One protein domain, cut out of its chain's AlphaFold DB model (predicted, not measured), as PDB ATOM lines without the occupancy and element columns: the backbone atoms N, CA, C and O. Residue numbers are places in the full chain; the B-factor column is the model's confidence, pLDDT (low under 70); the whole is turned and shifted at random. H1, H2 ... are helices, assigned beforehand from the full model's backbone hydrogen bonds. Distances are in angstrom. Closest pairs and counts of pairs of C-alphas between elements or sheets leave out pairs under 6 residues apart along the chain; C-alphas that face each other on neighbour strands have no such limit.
ATOM      1  N   ALA A 420      31.313 -23.763  -0.334       81.50
ATOM      2  CA  ALA A 420      32.325 -23.048   0.446       81.50
ATOM      3  C   ALA A 420      33.720 -23.699   0.375       81.50
ATOM      4  O   ALA A 420      34.708 -22.983   0.272       81.50
ATOM      5  N   GLN A 421      33.795 -25.036   0.357       80.94
ATOM      6  CA  GLN A 421      35.061 -25.768   0.259       80.94
ATOM      7  C   GLN A 421      35.700 -25.621  -1.130       80.94
ATOM      8  O   GLN A 421      36.842 -25.191  -1.220       80.94
ATOM      9  N   CYS A 422      34.939 -25.828  -2.210       83.75
ATOM     10  CA  CYS A 422      35.397 -25.559  -3.580       83.75
ATOM     11  C   CYS A 422      35.835 -24.096  -3.783       83.75
ATOM     12  O   CYS A 422      36.774 -23.818  -4.522       83.75
ATOM     13  N   ARG A 423      35.175 -23.141  -3.117       79.94
ATOM     14  CA  ARG A 423      35.564 -21.722  -3.144       79.94
ATOM     15  C   ARG A 423      36.842 -21.401  -2.360       79.94
ATOM     16  O   ARG A 423      37.380 -20.321  -2.580       79.94
ATOM     17  N   ALA A 424      37.281 -22.280  -1.460       76.81
ATOM     18  CA  ALA A 424      38.501 -22.121  -0.668       76.81
ATOM     19  C   ALA A 424      39.682 -22.940  -1.221       76.81
ATOM     20  O   ALA A 424      40.826 -22.533  -1.056       76.81
ATOM     21  N   ASP A 425      39.409 -24.065  -1.887       78.94
ATOM     22  CA  ASP A 425      40.413 -24.971  -2.445       78.94
ATOM     23  C   ASP A 425      40.128 -25.287  -3.935       78.94
ATOM     24  O   ASP A 425      39.087 -25.883  -4.258       78.94
ATOM     25  N   PRO A 426      41.043 -24.940  -4.865       79.25
ATOM     26  CA  PRO A 426      40.875 -25.225  -6.288       79.25
ATOM     27  C   PRO A 426      40.902 -26.727  -6.616       79.25
ATOM     28  O   PRO A 426      40.229 -27.139  -7.565       79.25
ATOM     29  N   ASN A 427      41.579 -27.569  -5.827       78.00
ATOM     30  CA  ASN A 427      41.621 -29.013  -6.070       78.00
ATOM     31  C   ASN A 427      40.255 -29.656  -5.795       78.00
ATOM     32  O   ASN A 427      39.748 -30.414  -6.625       78.00
ATOM     33  N   SER A 428      39.575 -29.280  -4.706       81.44
ATOM     34  CA  SER A 428      38.185 -29.686  -4.469       81.44
ATOM     35  C   SER A 428      37.204 -29.082  -5.483       81.44
ATOM     36  O   SER A 428      36.187 -29.716  -5.770       81.44
ATOM     37  N   THR A 429      37.493 -27.923  -6.098       83.81
ATOM     38  CA  THR A 429      36.741 -27.450  -7.283       83.81
ATOM     39  C   THR A 429      36.898 -28.412  -8.461       83.81
ATOM     40  O   THR A 429      35.883 -28.854  -9.006       83.81
ATOM     41  N   LEU A 430      38.132 -28.757  -8.847       80.31
ATOM     42  CA  LEU A 430      38.412 -29.676  -9.957       80.31
ATOM     43  C   LEU A 430      37.767 -31.047  -9.723       80.31
ATOM     44  O   LEU A 430      37.041 -31.547 -10.584       80.31
ATOM     45  N   PHE A 431      37.947 -31.608  -8.526       81.62
ATOM     46  CA  PHE A 431      37.345 -32.874  -8.122       81.62
ATOM     47  C   PHE A 431      35.812 -32.818  -8.186       81.62
ATOM     48  O   PHE A 431      35.195 -33.670  -8.821       81.62
ATOM     49  N   CYS A 432      35.176 -31.787  -7.614       82.00
ATOM     50  CA  CYS A 432      33.715 -31.650  -7.619       82.00
ATOM     51  C   CYS A 432      33.137 -31.468  -9.035       82.00
ATOM     52  O   CYS A 432      32.102 -32.060  -9.354       82.00
ATOM     53  N   LYS A 433      33.813 -30.704  -9.909       79.44
ATOM     54  CA  LYS A 433      33.441 -30.577 -11.328       79.44
ATOM     55  C   LYS A 433      33.586 -31.906 -12.074       79.44
ATOM     56  O   LYS A 433      32.639 -32.315 -12.743       79.44
ATOM     57  N   SER A 434      34.703 -32.614 -11.906       77.50
ATOM     58  CA  SER A 434      34.942 -33.928 -12.525       77.50
ATOM     59  C   SER A 434      33.916 -34.982 -12.081       77.50
ATOM     60  O   SER A 434      33.355 -35.708 -12.905       77.50
ATOM     61  N   LEU A 435      33.564 -35.016 -10.792       76.44
ATOM     62  CA  LEU A 435      32.558 -35.941 -10.252       76.44
ATOM     63  C   LEU A 435      31.133 -35.627 -10.750       76.44
ATOM     64  O   LEU A 435      30.297 -36.523 -10.855       76.44
ATOM     65  N   ALA A 436      30.848 -34.372 -11.110       77.56
ATOM     66  CA  ALA A 436      29.601 -34.000 -11.776       77.56
ATOM     67  C   ALA A 436      29.618 -34.323 -13.281       77.56
ATOM     68  O   ALA A 436      28.638 -34.866 -13.791       77.56
ATOM     69  N   CYS A 493      37.455 -24.487 -21.942       67.00
ATOM     70  CA  CYS A 493      38.473 -23.436 -21.825       67.00
ATOM     71  C   CYS A 493      38.067 -22.362 -20.794       67.00
ATOM     72  O   CYS A 493      38.885 -21.914 -19.993       67.00
ATOM     73  N   ALA A 494      36.775 -22.016 -20.748       69.94
ATOM     74  CA  ALA A 494      36.224 -21.087 -19.762       69.94
ATOM     75  C   ALA A 494      36.229 -21.661 -18.329       69.94
ATOM     76  O   ALA A 494      36.445 -20.920 -17.370       69.94
ATOM     77  N   ASP A 495      36.032 -22.974 -18.164       67.19
ATOM     78  CA  ASP A 495      36.099 -23.655 -16.865       67.19
ATOM     79  C   ASP A 495      37.533 -23.795 -16.351       67.19
ATOM     80  O   ASP A 495      37.756 -23.637 -15.146       67.19
ATOM     81  N   ALA A 496      38.490 -24.053 -17.246       73.44
ATOM     82  CA  ALA A 496      39.916 -24.051 -16.944       73.44
ATOM     83  C   ALA A 496      40.349 -22.659 -16.457       73.44
ATOM     84  O   ALA A 496      40.809 -22.531 -15.322       73.44
ATOM     85  N   TYR A 497      40.079 -21.604 -17.240       73.00
ATOM     86  CA  TYR A 497      40.375 -20.217 -16.855       73.00
ATOM     87  C   TYR A 497      39.732 -19.826 -15.517       73.00
ATOM     88  O   TYR A 497      40.409 -19.341 -14.617       73.00
ATOM     89  N   THR A 498      38.441 -20.129 -15.334       72.88
ATOM     90  CA  THR A 498      37.701 -19.843 -14.088       72.88
ATOM     91  C   THR A 498      38.267 -20.572 -12.864       72.88
ATOM     92  O   THR A 498      37.994 -20.164 -11.736       72.88
ATOM     93  N   THR A 499      39.019 -21.657 -13.057       70.12
ATOM     94  CA  THR A 499      39.657 -22.408 -11.967       70.12
ATOM     95  C   THR A 499      41.074 -21.896 -11.696       70.12
ATOM     96  O   THR A 499      41.422 -21.684 -10.537       70.12
ATOM     97  N   LEU A 500      41.849 -21.608 -12.747       72.12
ATOM     98  CA  LEU A 500      43.190 -21.016 -12.661       72.12
ATOM     99  C   LEU A 500      43.149 -19.622 -12.016       72.12
ATOM    100  O   LEU A 500      43.836 -19.391 -11.025       72.12
ATOM    101  N   ALA A 501      42.247 -18.747 -12.475       70.31
ATOM    102  CA  ALA A 501      42.057 -17.376 -11.982       70.31
ATOM    103  C   ALA A 501      41.478 -17.269 -10.549       70.31
ATOM    104  O   ALA A 501      41.019 -16.208 -10.127       70.31
ATOM    105  N   ARG A 502      41.451 -18.378  -9.797       71.00
ATOM    106  CA  ARG A 502      41.105 -18.444  -8.366       71.00
ATOM    107  C   ARG A 502      42.256 -18.955  -7.496       71.00
ATOM    108  O   ARG A 502      42.093 -19.052  -6.283       71.00
ATOM    109  N   HIS A 503      43.393 -19.314  -8.091       71.94
ATOM    110  CA  HIS A 503      44.569 -19.755  -7.354       71.94
ATOM    111  C   HIS A 503      45.244 -18.564  -6.656       71.94
ATOM    112  O   HIS A 503      45.410 -17.508  -7.262       71.94
ATOM    113  N   ALA A 504      45.678 -18.731  -5.402       72.00
ATOM    114  CA  ALA A 504      46.248 -17.641  -4.597       72.00
ATOM    115  C   ALA A 504      47.534 -17.028  -5.189       72.00
ATOM    116  O   ALA A 504      47.865 -15.884  -4.893       72.00
ATOM    117  N   HIS A 505      48.234 -17.773  -6.048       67.00
ATOM    118  CA  HIS A 505      49.422 -17.312  -6.770       67.00
ATOM    119  C   HIS A 505      49.168 -17.093  -8.272       67.00
ATOM    120  O   HIS A 505      50.124 -17.035  -9.037       67.00
ATOM    121  N   PHE A 506      47.904 -16.999  -8.713       72.75
ATOM    122  CA  PHE A 506      47.579 -16.793 -10.131       72.75
ATOM    123  C   PHE A 506      48.232 -15.530 -10.691       72.75
ATOM    124  O   PHE A 506      48.826 -15.598 -11.759       72.75
ATOM    125  N   ASP A 507      48.204 -14.414  -9.955       66.19
ATOM    126  CA  ASP A 507      48.790 -13.151 -10.417       66.19
ATOM    127  C   ASP A 507      50.298 -13.270 -10.690       66.19
ATOM    128  O   ASP A 507      50.720 -12.986 -11.804       66.19
ATOM    129  N   ARG A 508      51.083 -13.836  -9.759       66.25
ATOM    130  CA  ARG A 508      52.521 -14.116  -9.975       66.25
ATOM    131  C   ARG A 508      52.770 -15.146 -11.087       66.25
ATOM    132  O   ARG A 508      53.803 -15.115 -11.741       66.25
ATOM    133  N   ALA A 509      51.834 -16.067 -11.316       60.03
ATOM    134  CA  ALA A 509      51.906 -16.997 -12.440       60.03
ATOM    135  C   ALA A 509      51.464 -16.364 -13.774       60.03
ATOM    136  O   ALA A 509      51.685 -16.968 -14.821       60.03
ATOM    137  N   THR A 510      50.836 -15.182 -13.780       60.69
ATOM    138  CA  THR A 510      50.376 -14.557 -15.031       60.69
ATOM    139  C   THR A 510      51.533 -13.899 -15.783       60.69
ATOM    140  O   THR A 510      51.540 -13.909 -17.013       60.69
ATOM    141  N   ASP A 511      52.556 -13.438 -15.066       64.12
ATOM    142  CA  ASP A 511      53.804 -12.924 -15.645       64.12
ATOM    143  C   ASP A 511      54.520 -14.016 -16.474       64.12
ATOM    144  O   ASP A 511      55.007 -13.781 -17.579       64.12
ATOM    145  N   GLU A 512      54.469 -15.265 -15.998       66.06
ATOM    146  CA  GLU A 512      54.975 -16.458 -16.689       66.06
ATOM    147  C   GLU A 512      53.927 -17.177 -17.563       66.06
ATOM    148  O   GLU A 512      54.140 -18.330 -17.948       66.06
ATOM    149  N   LEU A 513      52.796 -16.547 -17.920       67.31
ATOM    150  CA  LEU A 513      51.681 -17.218 -18.614       67.31
ATOM    151  C   LEU A 513      52.142 -18.039 -19.832       67.31
ATOM    152  O   LEU A 513      51.732 -19.184 -19.993       67.31
ATOM    153  N   ASN A 514      53.054 -17.504 -20.648       61.72
ATOM    154  CA  ASN A 514      53.590 -18.195 -21.829       61.72
ATOM    155  C   ASN A 514      54.347 -19.507 -21.506       61.72
ATOM    156  O   ASN A 514      54.346 -20.415 -22.334       61.72
ATOM    157  N   SER A 515      54.964 -19.621 -20.323       68.50
ATOM    158  CA  SER A 515      55.791 -20.764 -19.891       68.50
ATOM    159  C   SER A 515      54.954 -21.996 -19.532       68.50
ATOM    160  O   SER A 515      55.273 -23.120 -19.930       68.50
ATOM    161  N   TRP A 516      53.858 -21.809 -18.790       62.91
ATOM    162  CA  TRP A 516      53.024 -22.924 -18.325       62.91
ATOM    163  C   TRP A 516      51.786 -23.175 -19.181       62.91
ATOM    164  O   TRP A 516      51.319 -24.311 -19.224       62.91
ATOM    165  N   VAL A 554      42.864 -21.518 -28.859       58.81
ATOM    166  CA  VAL A 554      42.367 -21.687 -27.474       58.81
ATOM    167  C   VAL A 554      43.162 -20.791 -26.522       58.81
ATOM    168  O   VAL A 554      42.593 -20.120 -25.663       58.81
ATOM    169  N   MET A 555      44.478 -20.745 -26.704       59.44
ATOM    170  CA  MET A 555      45.412 -20.009 -25.853       59.44
ATOM    171  C   MET A 555      45.275 -18.492 -26.044       59.44
ATOM    172  O   MET A 555      45.317 -17.743 -25.071       59.44
ATOM    173  N   GLY A 556      45.011 -18.037 -27.273       63.31
ATOM    174  CA  GLY A 556      44.616 -16.659 -27.572       63.31
ATOM    175  C   GLY A 556      43.287 -16.268 -26.917       63.31
ATOM    176  O   GLY A 556      43.183 -15.180 -26.356       63.31
ATOM    177  N   VAL A 557      42.295 -17.167 -26.892       65.31
ATOM    178  CA  VAL A 557      41.031 -16.946 -26.164       65.31
ATOM    179  C   VAL A 557      41.253 -16.881 -24.648       65.31
ATOM    180  O   VAL A 557      40.655 -16.033 -23.992       65.31
ATOM    181  N   LEU A 558      42.134 -17.715 -24.083       63.91
ATOM    182  CA  LEU A 558      42.513 -17.639 -22.665       63.91
ATOM    183  C   LEU A 558      43.201 -16.304 -22.328       63.91
ATOM    184  O   LEU A 558      42.842 -15.686 -21.330       63.91
ATOM    185  N   LYS A 559      44.115 -15.820 -23.183       62.72
ATOM    186  CA  LYS A 559      44.733 -14.486 -23.049       62.72
ATOM    187  C   LYS A 559      43.704 -13.355 -23.143       62.72
ATOM    188  O   LYS A 559      43.734 -12.449 -22.323       62.72
ATOM    189  N   TYR A 560      42.755 -13.441 -24.077       62.38
ATOM    190  CA  TYR A 560      41.678 -12.456 -24.255       62.38
ATOM    191  C   TYR A 560      40.715 -12.363 -23.049       62.38
ATOM    192  O   TYR A 560      40.029 -11.357 -22.877       62.38
ATOM    193  N   PHE A 561      40.658 -13.390 -22.191       58.72
ATOM    194  CA  PHE A 561      39.913 -13.329 -20.930       58.72
ATOM    195  C   PHE A 561      40.679 -12.653 -19.777       58.72
ATOM    196  O   PHE A 561      40.042 -12.327 -18.766       58.72
ATOM    197  N   ASP A 562      41.989 -12.392 -19.897       62.53
ATOM    198  CA  ASP A 562      42.694 -11.504 -18.965       62.53
ATOM    199  C   ASP A 562      42.540 -10.043 -19.409       62.53
ATOM    200  O   ASP A 562      42.873  -9.636 -20.520       62.53
ATOM    201  N   ARG A 563      42.019  -9.231 -18.489       56.44
ATOM    202  CA  ARG A 563      41.720  -7.812 -18.687       56.44
ATOM    203  C   ARG A 563      42.960  -6.913 -18.592       56.44
ATOM    204  O   ARG A 563      42.810  -5.705 -18.758       56.44
TER     205      ARG A 563
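What this domain is: This is residues 420 to 436, 493 to 516 and 554 to 563 of the 568 residues of the protein "BZIP domain-containing protein" of Xylona heveae (strain CBS 132557 / TC161) (UniProt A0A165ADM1). Three short helices make a loose row, H2, H3, H6, with H1 at a corner of H2 and H4 and H5 reaching beyond H3. The 51 printed residues hold six named helices, H1 to H6 in order: all helix, only just loose, close to compact, radius of gyration of the C-alphas 11.8 A, spans 29 by 22 by 19 A.

How they stand to each other: Start at H2, residues 426 to 436; it touches H3, residues 493 to 500, at C-alphas 426 and 499, the closest, 6.5 A, opposite ways, 38 degrees, only just steep. H3 touches H6, residues 554 to 560, closest at C-alphas 497 and 558, 6.7 A. H1, residues 420 to 424, touches H2 only at the corner. H4, residues 506 to 511, meets H5, residues 513 to 516, only through their link. Every O i to N i+4 pair is within hydrogen-bond range in H1, H2, H3 and H6; H4 has 1 of 2, H5 is too short.

Where its parts are: Find C-alpha 426 at (40.875, -25.225, -6.288); H2 runs 15.3 A. H6 ends at (41.678, -12.456, -24.255).

The domain as a whole: Cuts span 17.1 A, C-alpha 436 to 493, and 14.1 A, 516 to 554. Low pLDDT, under 70, includes residues 507 to 516.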